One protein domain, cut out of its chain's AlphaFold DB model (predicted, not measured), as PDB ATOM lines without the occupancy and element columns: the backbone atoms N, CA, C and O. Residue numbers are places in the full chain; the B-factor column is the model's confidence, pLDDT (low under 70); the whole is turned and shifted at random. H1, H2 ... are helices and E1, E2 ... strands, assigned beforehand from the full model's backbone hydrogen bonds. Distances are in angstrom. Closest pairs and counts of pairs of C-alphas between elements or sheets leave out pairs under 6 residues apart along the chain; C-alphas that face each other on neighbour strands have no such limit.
ATOM      1  N   ILE A   4     101.679  51.701 122.781       96.12
ATOM      2  CA  ILE A   4     102.450  51.421 121.567       96.12
ATOM      3  C   ILE A   4     103.927  51.590 121.898       96.12
ATOM      4  O   ILE A   4     104.337  52.630 122.421       96.12
ATOM      5  N   ILE A   5     104.727  50.590 121.549       96.06
ATOM      6  CA  ILE A   5     106.177  50.592 121.711       96.06
ATOM      7  C   ILE A   5     106.804  50.569 120.326       96.06
ATOM      8  O   ILE A   5     106.653  49.598 119.597       96.06
ATOM      9  N   ASN A   6     107.526  51.622 119.973       95.81
ATOM     10  CA  ASN A   6     108.339  51.682 118.769       95.81
ATOM     11  C   ASN A   6     109.757  51.272 119.139       95.81
ATOM     12  O   ASN A   6     110.352  51.864 120.045       95.81
ATOM     13  N   PHE A   7     110.294  50.280 118.443       94.38
ATOM     14  CA  PHE A   7     111.610  49.731 118.730       94.38
ATOM     15  C   PHE A   7     112.355  49.378 117.444       94.38
ATOM     16  O   PHE A   7     111.794  49.312 116.348       94.38
ATOM     17  N   GLN A   8     113.657  49.199 117.590       91.94
ATOM     18  CA  GLN A   8     114.572  48.819 116.533       91.94
ATOM     19  C   GLN A   8     115.305  47.559 116.973       91.94
ATOM     20  O   GLN A   8     115.772  47.485 118.108       91.94
ATOM     21  N   ILE A   9     115.402  46.583 116.081       88.38
ATOM     22  CA  ILE A   9     116.263  45.417 116.243       88.38
ATOM     23  C   ILE A   9     117.487  45.655 115.373       88.38
ATOM     24  O   ILE A   9     117.366  45.895 114.172       88.38
ATOM     25  N   ILE A  10     118.651  45.616 116.000       86.56
ATOM     26  CA  ILE A  10     119.951  45.758 115.366       86.56
ATOM     27  C   ILE A  10     120.523  44.353 115.225       86.56
ATOM     28  O   ILE A  10     120.762  43.671 116.219       86.56
ATOM     29  N   ILE A  11     120.725  43.922 113.988       81.94
ATOM     30  CA  ILE A  11     121.360  42.652 113.657       81.94
ATOM     31  C   ILE A  11     122.829  42.961 113.386       81.94
ATOM     32  O   ILE A  11     123.167  43.629 112.404       81.94
ATOM     33  N   VAL A  12     123.702  42.511 114.283       73.69
ATOM     34  CA  VAL A  12     125.144  42.734 114.173       73.69
ATOM     35  C   VAL A  12     125.745  41.591 113.363       73.69
ATOM     36  O   VAL A  12     125.979  40.504 113.887       73.69
ATOM     37  N   GLY A  13     125.962  41.822 112.068       65.88
ATOM     38  CA  GLY A  13     126.650  40.874 111.190       65.88
ATOM     39  C   GLY A  13     128.176  40.923 111.332       65.88
ATOM     40  O   GLY A  13     128.742  41.922 111.766       65.88
ATOM     41  N   ASP A  14     128.861  39.865 110.882       61.44
ATOM     42  CA  ASP A  14     130.330  39.735 110.965       61.44
ATOM     43  C   ASP A  14     131.123  40.758 110.122       61.44
ATOM     44  O   ASP A  14     132.348  40.822 110.236       61.44
ATOM     45  N   LYS A  15     130.480  41.550 109.246       56.16
ATOM     46  CA  LYS A  15     131.166  42.543 108.399       56.16
ATOM     47  C   LYS A  15     130.336  43.814 108.156       56.16
ATOM     48  O   LYS A  15     129.340  43.789 107.446       56.16
ATOM     49  N   ILE A  16     130.866  44.927 108.671       56.03
ATOM     50  CA  ILE A  16     130.810  46.323 108.177       56.03
ATOM     51  C   ILE A  16     129.447  47.054 108.199       56.03
ATOM     52  O   ILE A  16     129.448  48.278 108.310       56.03
ATOM     53  N   SER A  17     128.296  46.380 108.206       60.72
ATOM     54  CA  SER A  17     126.992  47.056 108.325       60.72
ATOM     55  C   SER A  17     126.039  46.327 109.265       60.72
ATOM     56  O   SER A  17     125.783  45.136 109.102       60.72
ATOM     57  N   ASN A  18     125.490  47.069 110.230       71.06
ATOM     58  CA  ASN A  18     124.401  46.596 111.073       71.06
ATOM     59  C   ASN A  18     123.081  46.753 110.315       71.06
ATOM     60  O   ASN A  18     122.735  47.872 109.924       71.06
ATOM     61  N   ASP A  19     122.326  45.668 110.162       79.31
ATOM     62  CA  ASP A  19     120.961  45.760 109.653       79.31
ATOM     63  C   ASP A  19     120.044  46.223 110.784       79.31
ATOM     64  O   ASP A  19     120.060  45.675 111.887       79.31
ATOM     65  N   VAL A  20     119.245  47.257 110.520       85.62
ATOM     66  CA  VAL A  20     118.317  47.819 111.507       85.62
ATOM     67  C   VAL A  20     116.890  47.619 111.030       85.62
ATOM     68  O   VAL A  20     116.445  48.247 110.068       85.62
ATOM     69  N   ILE A  21     116.145  46.783 111.746       87.50
ATOM     70  CA  ILE A  21     114.725  46.546 111.499       87.50
ATOM     71  C   ILE A  21     113.925  47.379 112.489       87.50
ATOM     72  O   ILE A  21     114.067  47.230 113.700       87.50
ATOM     73  N   ARG A  22     113.064  48.260 111.980       90.88
ATOM     74  CA  ARG A  22     112.148  49.055 112.805       90.88
ATOM     75  C   ARG A  22     110.803  48.354 112.876       90.88
ATOM     76  O   ARG A  22     110.279  47.935 111.847       90.88
ATOM     77  N   SER A  23     110.258  48.240 114.077       92.31
ATOM     78  CA  SER A  23     108.964  47.609 114.309       92.31
ATOM     79  C   SER A  23     108.225  48.299 115.452       92.31
ATOM     80  O   SER A  23     108.759  49.168 116.152       92.31
ATOM     81  N   SER A  24     106.966  47.919 115.620       93.56
ATOM     82  CA  SER A  24     106.100  48.410 116.680       93.56
ATOM     83  C   SER A  24     105.391  47.254 117.362       93.56
ATOM     84  O   SER A  24     104.879  46.359 116.692       93.56
ATOM     85  N   TYR A  25     105.313  47.299 118.687       94.12
ATOM     86  CA  TYR A  25     104.580  46.340 119.497       94.12
ATOM     87  C   TYR A  25     103.404  47.032 120.178       94.12
ATOM     88  O   TYR A  25     103.551  48.117 120.745       94.12
ATOM     89  N   THR A  26     102.238  46.394 120.123       94.75
ATOM     90  CA  THR A  26     101.006  46.918 120.714       94.75
ATOM     91  C   THR A  26     100.655  46.129 121.963       94.75
ATOM     92  O   THR A  26     100.437  44.923 121.891       94.75
ATOM     93  N   ILE A  27     100.536  46.819 123.096       94.44
ATOM     94  CA  ILE A  27     100.017  46.242 124.338       94.44
ATOM     95  C   ILE A  27      98.524  46.553 124.422       94.44
ATOM     96  O   ILE A  27      98.104  47.718 124.441       94.44
ATOM     97  N   LEU A  28      97.708  45.502 124.471       94.44
ATOM     98  CA  LEU A  28      96.271  45.625 124.682       94.44
ATOM     99  C   LEU A  28      95.971  45.952 126.147       94.44
ATOM    100  O   LEU A  28      96.765  45.688 127.042       94.44
ATOM    101  N   GLU A  29      94.801  46.527 126.395       92.12
ATOM    102  CA  GLU A  29      94.382  46.929 127.743       92.12
ATOM    103  C   GLU A  29      94.312  45.738 128.701       92.12
ATOM    104  O   GLU A  29      94.956  45.767 129.744       92.12
ATOM    105  N   LYS A  30      93.709  44.629 128.257       94.00
ATOM    106  CA  LYS A  30      93.693  43.354 128.990       94.00
ATOM    107  C   LYS A  30      95.086  42.851 129.400       94.00
ATOM    108  O   LYS A  30      95.250  42.288 130.477       94.00
ATOM    109  N   ASP A  31      96.096  43.041 128.548       92.06
ATOM    110  CA  ASP A  31      97.463  42.591 128.830       92.06
ATOM    111  C   ASP A  31      98.143  43.568 129.793       92.06
ATOM    112  O   ASP A  31      98.826  43.156 130.725       92.06
ATOM    113  N   SER A  32      97.887  44.868 129.626       92.25
ATOM    114  CA  SER A  32      98.326  45.895 130.568       92.25
ATOM    115  C   SER A  32      97.788  45.654 131.978       92.25
ATOM    116  O   SER A  32      98.532  45.829 132.936       92.25
ATOM    117  N   GLU A  33      96.526  45.255 132.118       92.94
ATOM    118  CA  GLU A  33      95.916  44.910 133.407       92.94
ATOM    119  C   GLU A  33      96.524  43.628 133.978       92.94
ATOM    120  O   GLU A  33      96.984  43.614 135.119       92.94
ATOM    121  N   LYS A  34      96.620  42.575 133.156       95.06
ATOM    122  CA  LYS A  34      97.206  41.283 133.540       95.06
ATOM    123  C   LYS A  34      98.638  41.411 134.068       95.06
ATOM    124  O   LYS A  34      99.003  40.712 135.009       95.06
ATOM    125  N   TYR A  35      99.449  42.270 133.453       93.00
ATOM    126  CA  TYR A  35     100.852  42.492 133.824       93.00
ATOM    127  C   TYR A  35     101.062  43.731 134.713       93.00
ATOM    128  O   TYR A  35     102.206  44.098 134.977       93.00
ATOM    129  N   ASN A  36      99.984  44.369 135.185       93.12
ATOM    130  CA  ASN A  36     100.008  45.566 136.032       93.12
ATOM    131  C   ASN A  36     100.894  46.711 135.483       93.12
ATOM    132  O   ASN A  36     101.693  47.321 136.197       93.12
ATOM    133  N   LEU A  37     100.771  46.996 134.185       93.88
ATOM    134  CA  LEU A  37     101.549  48.006 133.460       93.88
ATOM    135  C   LEU A  37     100.907  49.395 133.593       93.88
ATOM    136  O   LEU A  37     100.319  49.951 132.665       93.88
ATOM    137  N   THR A  38     101.011  49.975 134.781       90.50
ATOM    138  CA  THR A  38     100.352  51.250 135.118       90.50
ATOM    139  C   THR A  38     101.048  52.476 134.531       90.50
ATOM    140  O   THR A  38     100.410  53.511 134.350       90.50
ATOM    141  N   ASN A  39     102.342  52.374 134.215       92.69
ATOM    142  CA  ASN A  39     103.137  53.495 133.720       92.69
ATOM    143  C   ASN A  39     104.218  53.072 132.714       92.69
ATOM    144  O   ASN A  39     104.592  51.903 132.607       92.69
ATOM    145  N   ILE A  40     104.780  54.063 132.016       93.81
ATOM    146  CA  ILE A  40     105.772  53.858 130.952       93.81
ATOM    147  C   ILE A  40     107.039  53.132 131.442       93.81
ATOM    148  O   ILE A  40     107.599  52.339 130.691       93.81
ATOM    149  N   LYS A  41     107.494  53.350 132.685       93.94
ATOM    150  CA  LYS A  41     108.690  52.659 133.211       93.94
ATOM    151  C   LYS A  41     108.444  51.157 133.375       93.94
ATOM    152  O   LYS A  41     109.314  50.358 133.048       93.94
ATOM    153  N   GLN A  42     107.260  50.776 133.852       94.81
ATOM    154  CA  GLN A  42     106.873  49.366 133.950       94.81
ATOM    155  C   GLN A  42     106.741  48.729 132.568       94.81
ATOM    156  O   GLN A  42     107.223  47.621 132.367       94.81
ATOM    157  N   VAL A  43     106.162  49.452 131.605       95.12
ATOM    158  CA  VAL A  43     106.076  49.007 130.205       95.12
ATOM    159  C   VAL A  43     107.465  48.790 129.605       95.12
ATOM    160  O   VAL A  43     107.694  47.773 128.959       95.12
ATOM    161  N   GLU A  44     108.401  49.713 129.842       95.06
ATOM    162  CA  GLU A  44     109.790  49.592 129.391       95.06
ATOM    163  C   GLU A  44     110.448  48.319 129.935       95.06
ATOM    164  O   GLU A  44     111.029  47.550 129.168       95.06
ATOM    165  N   PHE A  45     110.360  48.098 131.248       94.69
ATOM    166  CA  PHE A  45     110.950  46.928 131.893       94.69
ATOM    167  C   PHE A  45     110.316  45.630 131.384       94.69
ATOM    168  O   PHE A  45     111.022  44.735 130.929       94.69
ATOM    169  N   TRP A  46     108.983  45.568 131.382       95.25
ATOM    170  CA  TRP A  46     108.236  44.411 130.903       95.25
ATOM    171  C   TRP A  46     108.583  44.071 129.455       95.25
ATOM    172  O   TRP A  46     108.831  42.911 129.147       95.25
ATOM    173  N   PHE A  47     108.656  45.067 128.568       94.50
ATOM    174  CA  PHE A  47     108.942  44.819 127.157       94.50
ATOM    175  C   PHE A  47     110.363  44.298 126.933       94.50
ATOM    176  O   PHE A  47     110.560  43.415 126.099       94.50
ATOM    177  N   LYS A  48     111.351  44.792 127.694       92.56
ATOM    178  CA  LYS A  48     112.730  44.279 127.634       92.56
ATOM    179  C   LYS A  48     112.808  42.809 128.042       92.56
ATOM    180  O   LYS A  48     113.489  42.045 127.368       92.56
ATOM    181  N   GLU A  49     112.103  42.411 129.097       92.44
ATOM    182  CA  GLU A  49     112.060  41.007 129.527       92.44
ATOM    183  C   GLU A  49     111.255  40.144 128.545       92.44
ATOM    184  O   GLU A  49     111.728  39.100 128.101       92.44
ATOM    185  N   HIS A  50     110.098  40.634 128.089       90.81
ATOM    186  CA  HIS A  50     109.266  39.959 127.094       90.81
ATOM    187  C   HIS A  50     110.028  39.677 125.792       90.81
ATOM    188  O   HIS A  50     109.876  38.607 125.204       90.81
ATOM    189  N   PHE A  51     110.872  40.613 125.353       88.62
ATOM    190  CA  PHE A  51     111.713  40.451 124.171       88.62
ATOM    191  C   PHE A  51     112.789  39.369 124.339       88.62
ATOM    192  O   PHE A  51     113.078  38.652 123.387       88.62
ATOM    193  N   LYS A  52     113.369  39.220 125.538       86.38
ATOM    194  CA  LYS A  52     114.381  38.187 125.817       86.38
ATOM    195  C   LYS A  52     113.780  36.782 125.884       86.38
ATOM    196  O   LYS A  52     114.423  35.826 125.466       86.38
ATOM    197  N   GLU A  53     112.573  36.655 126.434       85.31
ATOM    198  CA  GLU A  53     111.921  35.356 126.649       85.31
ATOM    199  C   GLU A  53     111.238  34.798 125.396       85.31
ATOM    200  O   GLU A  53     111.076  33.582 125.261       85.31
ATOM    201  N   LYS A  54     110.750  35.673 124.510       84.56
ATOM    202  CA  LYS A  54     109.915  35.266 123.378       84.56
ATOM    203  C   LYS A  54     110.713  35.119 122.082       84.56
ATOM    204  O   LYS A  54     111.661  35.862 121.851       84.56
ATOM    205  N   PRO A  55     110.293  34.200 121.190       81.62
ATOM    206  CA  PRO A  55     110.865  34.105 119.853       81.62
ATOM    207  C   PRO A  55     110.772  35.434 119.101       81.62
ATOM    208  O   PRO A  55     109.750  36.122 119.159       81.62
ATOM    209  N   LEU A  56     111.820  35.750 118.341       80.94
ATOM    210  CA  LEU A  56     111.918  36.975 117.544       80.94
ATOM    211  C   LEU A  56     110.778  37.109 116.513       80.94
ATOM    212  O   LEU A  56     110.379  38.223 116.180       80.94
ATOM    213  N   ASP A  57     110.213  35.977 116.078       80.94
ATOM    214  CA  ASP A  57     109.044  35.872 115.190       80.94
ATOM    215  C   ASP A  57     107.806  36.611 115.700       80.94
ATOM    216  O   ASP A  57     106.966  37.040 114.912       80.94
ATOM    217  N   ASN A  58     107.698  36.807 117.016       82.00
ATOM    218  CA  ASN A  58     106.591  37.551 117.613       82.00
ATOM    219  C   ASN A  58     106.740  39.074 117.461       82.00
ATOM    220  O   ASN A  58     105.812  39.814 117.784       82.00
ATOM    221  N   PHE A  59     107.903  39.550 117.009       83.19
ATOM    222  CA  PHE A  59     108.243  40.971 116.938       83.19
ATOM    223  C   PHE A  59     108.517  41.440 115.511       83.19
ATOM    224  O   PHE A  59     108.193  42.582 115.166       83.19
ATOM    225  N   ILE A  60     109.134  40.582 114.697       81.12
ATOM    226  CA  ILE A  60     109.498  40.858 113.306       81.12
ATOM    227  C   ILE A  60     109.414  39.594 112.448       81.12
ATOM    228  O   ILE A  60     109.507  38.476 112.944       81.12
ATOM    229  N   ASP A  61     109.290  39.784 111.136       79.19
ATOM    230  CA  ASP A  61     109.335  38.693 110.161       79.19
ATOM    231  C   ASP A  61     110.771  38.163 110.013       79.19
ATOM    232  O   ASP A  61     111.581  38.701 109.252       79.19
ATOM    233  N   THR A  62     111.101  37.109 110.765       74.94
ATOM    234  CA  THR A  62     112.458  36.542 110.800       74.94
ATOM    235  C   THR A  62     112.867  35.871 109.495       74.94
ATOM    236  O   THR A  62     114.063  35.721 109.252       74.94
ATOM    237  N   LYS A  63     111.921  35.532 108.606       74.12
ATOM    238  CA  LYS A  63     112.233  34.967 107.280       74.12
ATOM    239  C   LYS A  63     113.033  35.940 106.420       74.12
ATOM    240  O   LYS A  63     113.733  35.518 105.503       74.12
ATOM    241  N   LYS A  64     112.947  37.238 106.724       67.19
ATOM    242  CA  LYS A  64     113.721  38.299 106.070       67.19
ATOM    243  C   LYS A  64     115.145  38.430 106.623       67.19
ATOM    244  O   LYS A  64     115.930  39.192 106.070       67.19
ATOM    245  N   ILE A  65     115.492  37.697 107.683       70.25
ATOM    246  CA  ILE A  65     116.801  37.741 108.340       70.25
ATOM    247  C   ILE A  65     117.604  36.515 107.905       70.25
ATOM    248  O   ILE A  65     117.348  35.391 108.332       70.25
ATOM    249  N   SER A  66     118.596  36.726 107.042       58.94
ATOM    250  CA  SER A  66     119.404  35.647 106.459       58.94
ATOM    251  C   SER A  66     120.483  35.095 107.399       58.94
ATOM    252  O   SER A  66     121.032  34.025 107.133       58.94
ATOM    253  N   LYS A  67     120.798  35.786 108.506       60.25
ATOM    254  CA  LYS A  67     121.829  35.382 109.474       60.25
ATOM    255  C   LYS A  67     121.384  35.645 110.912       60.25
ATOM    256  O   LYS A  67     121.106  36.779 111.287       60.25
ATOM    257  N   LYS A  68     121.346  34.587 111.727       60.66
ATOM    258  CA  LYS A  68     121.148  34.665 113.183       60.66
ATOM    259  C   LYS A  68     122.477  35.002 113.860       60.66
ATOM    260  O   LYS A  68     123.071  34.158 114.522       60.66
ATOM    261  N   THR A  69     122.963  36.212 113.641       63.78
ATOM    262  CA  THR A  69     124.101  36.765 114.380       63.78
ATOM    263  C   THR A  69     123.576  37.787 115.389       63.78
ATOM    264  O   THR A  69     122.458  38.274 115.228       63.78
ATOM    265  N   ASN A  70     124.342  38.026 116.458       74.38
ATOM    266  CA  ASN A  70     124.022  38.864 117.622       74.38
ATOM    267  C   ASN A  70     122.931  39.925 117.377       74.38
ATOM    268  O   ASN A  70     123.090  40.831 116.558       74.38
ATOM    269  N   LEU A  71     121.828  39.800 118.117       78.56
ATOM    270  CA  LEU A  71     120.672  40.687 118.041       78.56
ATOM    271  C   LEU A  71     120.675  41.620 119.247       78.56
ATOM    272  O   LEU A  71     120.748  41.157 120.384       78.56
ATOM    273  N   ASP A  72     120.546  42.916 118.998       84.00
ATOM    274  CA  ASP A  72     120.306  43.924 120.026       84.00
ATOM    275  C   ASP A  72     118.960  44.612 119.775       84.00
ATOM    276  O   ASP A  72     118.515  44.738 118.633       84.00
ATOM    277  N   MET A  73     118.288  45.054 120.836       89.62
ATOM    278  CA  MET A  73     116.994  45.728 120.751       89.62
ATOM    279  C   MET A  73     117.053  47.075 121.455       89.62
ATOM    280  O   MET A  73     117.423  47.181 122.624       89.62
ATOM    281  N   LYS A  74     116.622  48.116 120.741       92.31
ATOM    282  CA  LYS A  74     116.526  49.481 121.256       92.31
ATOM    283  C   LYS A  74     115.101  49.988 121.156       92.31
ATOM    284  O   LYS A  74     114.532  50.080 120.072       92.31
ATOM    285  N   ILE A  75     114.535  50.366 122.294       95.06
ATOM    286  CA  ILE A  75     113.261  51.082 122.350       95.06
ATOM    287  C   ILE A  75     113.523  52.522 121.913       95.06
ATOM    288  O   ILE A  75     114.434  53.149 122.435       95.06
ATOM    289  N   GLY A  76     112.735  53.041 120.973       94.75
ATOM    290  CA  GLY A  76     112.793  54.445 120.556       94.75
ATOM    291  C   GLY A  76     111.706  55.298 121.207       94.75
ATOM    292  O   GLY A  76     111.971  56.407 121.662       94.75
ATOM    293  N   ARG A  77     110.466  54.792 121.285       96.31
ATOM    294  CA  ARG A  77     109.347  55.525 121.899       96.31
ATOM    295  C   ARG A  77     108.307  54.593 122.495       96.31
ATOM    296  O   ARG A  77     107.839  53.691 121.808       96.31
ATOM    297  N   ILE A  78     107.854  54.894 123.705       96.56
ATOM    298  CA  ILE A  78     106.669  54.279 124.318       96.56
ATOM    299  C   ILE A  78     105.587  55.350 124.426       96.56
ATOM    300  O   ILE A  78     105.863  56.446 124.907       96.56
ATOM    301  N   THR A  79     104.371  55.045 123.974       96.56
ATOM    302  CA  THR A  79     103.220  55.961 124.020       96.56
ATOM    303  C   THR A  79     102.056  55.289 124.728       96.56
ATOM    304  O   THR A  79     101.666  54.193 124.332       96.56
ATOM    305  N   ASN A  80     101.489  55.941 125.740       95.38
ATOM    306  CA  ASN A  80     100.192  55.590 126.302       95.38
ATOM    307  C   ASN A  80      99.109  56.070 125.336       95.38
ATOM    308  O   ASN A  80      98.957  57.264 125.092       95.38
ATOM    309  N   SER A  81      98.368  55.135 124.755       93.25
ATOM    310  CA  SER A  81      97.371  55.437 123.726       93.25
ATOM    311  C   SER A  81      96.090  56.055 124.286       93.25
ATOM    312  O   SER A  81      95.288  56.556 123.510       93.25
ATOM    313  N   ILE A  82      95.898  56.018 125.610       90.94
ATOM    314  CA  ILE A  82      94.734  56.594 126.290       90.94
ATOM    315  C   ILE A  82      95.021  58.033 126.727       90.94
ATOM    316  O   ILE A  82      94.233  58.922 126.431       90.94
ATOM    317  N   SER A  83      96.150  58.276 127.406       92.00
ATOM    318  CA  SER A  83      96.513  59.624 127.883       92.00
ATOM    319  C   SER A  83      97.262  60.470 126.850       92.00
ATOM    320  O   SER A  83      97.367  61.680 127.013       92.00
ATOM    321  N   GLY A  84      97.821  59.854 125.804       91.75
ATOM    322  CA  GLY A  84      98.701  60.522 124.838       91.75
ATOM    323  C   GLY A  84     100.126  60.766 125.351       91.75
ATOM    324  O   GLY A  84     100.995  61.163 124.575       91.75
ATOM    325  N   GLU A  85     100.397  60.491 126.630       94.25
ATOM    326  CA  GLU A  85     101.725  60.626 127.226       94.25
ATOM    327  C   GLU A  85     102.728  59.689 126.555       94.25
ATOM    328  O   GLU A  85     102.429  58.533 126.237       94.25
ATOM    329  N   TYR A  86     103.954  60.169 126.365       95.38
ATOM    330  CA  TYR A  86     105.002  59.376 125.742       95.38
ATOM    331  C   TYR A  86     106.377  59.648 126.339       95.38
ATOM    332  O   TYR A  86     106.640  60.700 126.914       95.38
ATOM    333  N   LYS A  87     107.272  58.679 126.151       95.56
ATOM    334  CA  LYS A  87     108.700  58.790 126.452       95.56
ATOM    335  C   LYS A  87     109.502  58.352 125.237       95.56
ATOM    336  O   LYS A  87     109.207  57.307 124.655       95.56
ATOM    337  N   THR A  88     110.499  59.148 124.875       94.56
ATOM    338  CA  THR A  88     111.485  58.862 123.825       94.56
ATOM    339  C   THR A  88     112.842  58.534 124.444       94.56
ATOM    340  O   THR A  88     113.104  58.943 125.579       94.56
ATOM    341  N   TYR A  89     113.678  57.801 123.709       89.50
ATOM    342  CA  TYR A  89     115.005  57.340 124.131       89.50
ATOM    343  C   TYR A  89     116.051  57.636 123.060       89.50
ATOM    344  O   TYR A  89     115.675  57.632 121.865       89.50
TER     345      TYR A  89
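This is residues 4 to 89 of the 89 residues of an uncharacterized protein of Rhodobacteraceae bacterium (UniProt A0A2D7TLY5). A long, twisted antiparallel sheet has helix H2 over one face, in two layers, with small H1 beyond one end. The 86 printed residues run E1 E2 H1 H2 E3 E4, sheet order E2 E1 E3 E4; the class is mixed. The whole is elongated, 42 by 23 by 18 A, and only just compact, close to loose, with radius of gyration of the C-alphas 14.0 A.

Find C-alpha 4 at (102.450, 51.421, 121.567), where E1, residues 4 to 11, begins and runs 22.3 A. E2, 19 to 27, spans 25.6 A; H1 is 29 to 34, 8.6 A; H2 is 40 to 53, 20.0 A. E3, 71 to 80, spans 26.6 A and bends by 51 degrees at residue 76; E4, 86 to 88, spans 6.8 A, ending at C-alpha 88 (111.485, 58.862, 123.825).

Look for N 5 and O 25, 2.9 A, in hairpin E1 and E2; N 8 and O 74, 2.8 A, between E1 and E3; N 78 and O 87, 2.9 A, in hairpin E3 and E4. H2 is on the sheet, height 8.4 A, over E3; its closest C-alphas there are Ile 40 and Ile 78, 6.7 A. It runs only just slantwise, 31 degrees to E3 on the local plane. E2, H1 H2, E3 make a split strand-helix-strand unit, two strands that run the same way in one sheet with helices between them along the chain and E1 between them in the sheet; its crossover is right-handed. H1 is not on the sheet and only just apart from H2, closest 8.4 A. In H1 and H2 every O i to N i+4 pair is within hydrogen-bond range.

The C-alphas farthest apart, Lys 15 and Glu 33, are 43.3 A apart. The printed part has no cut; H2 to E3 is a long link. Confidence is under 70 at residues 13 to 17, 64 and 66 to 69.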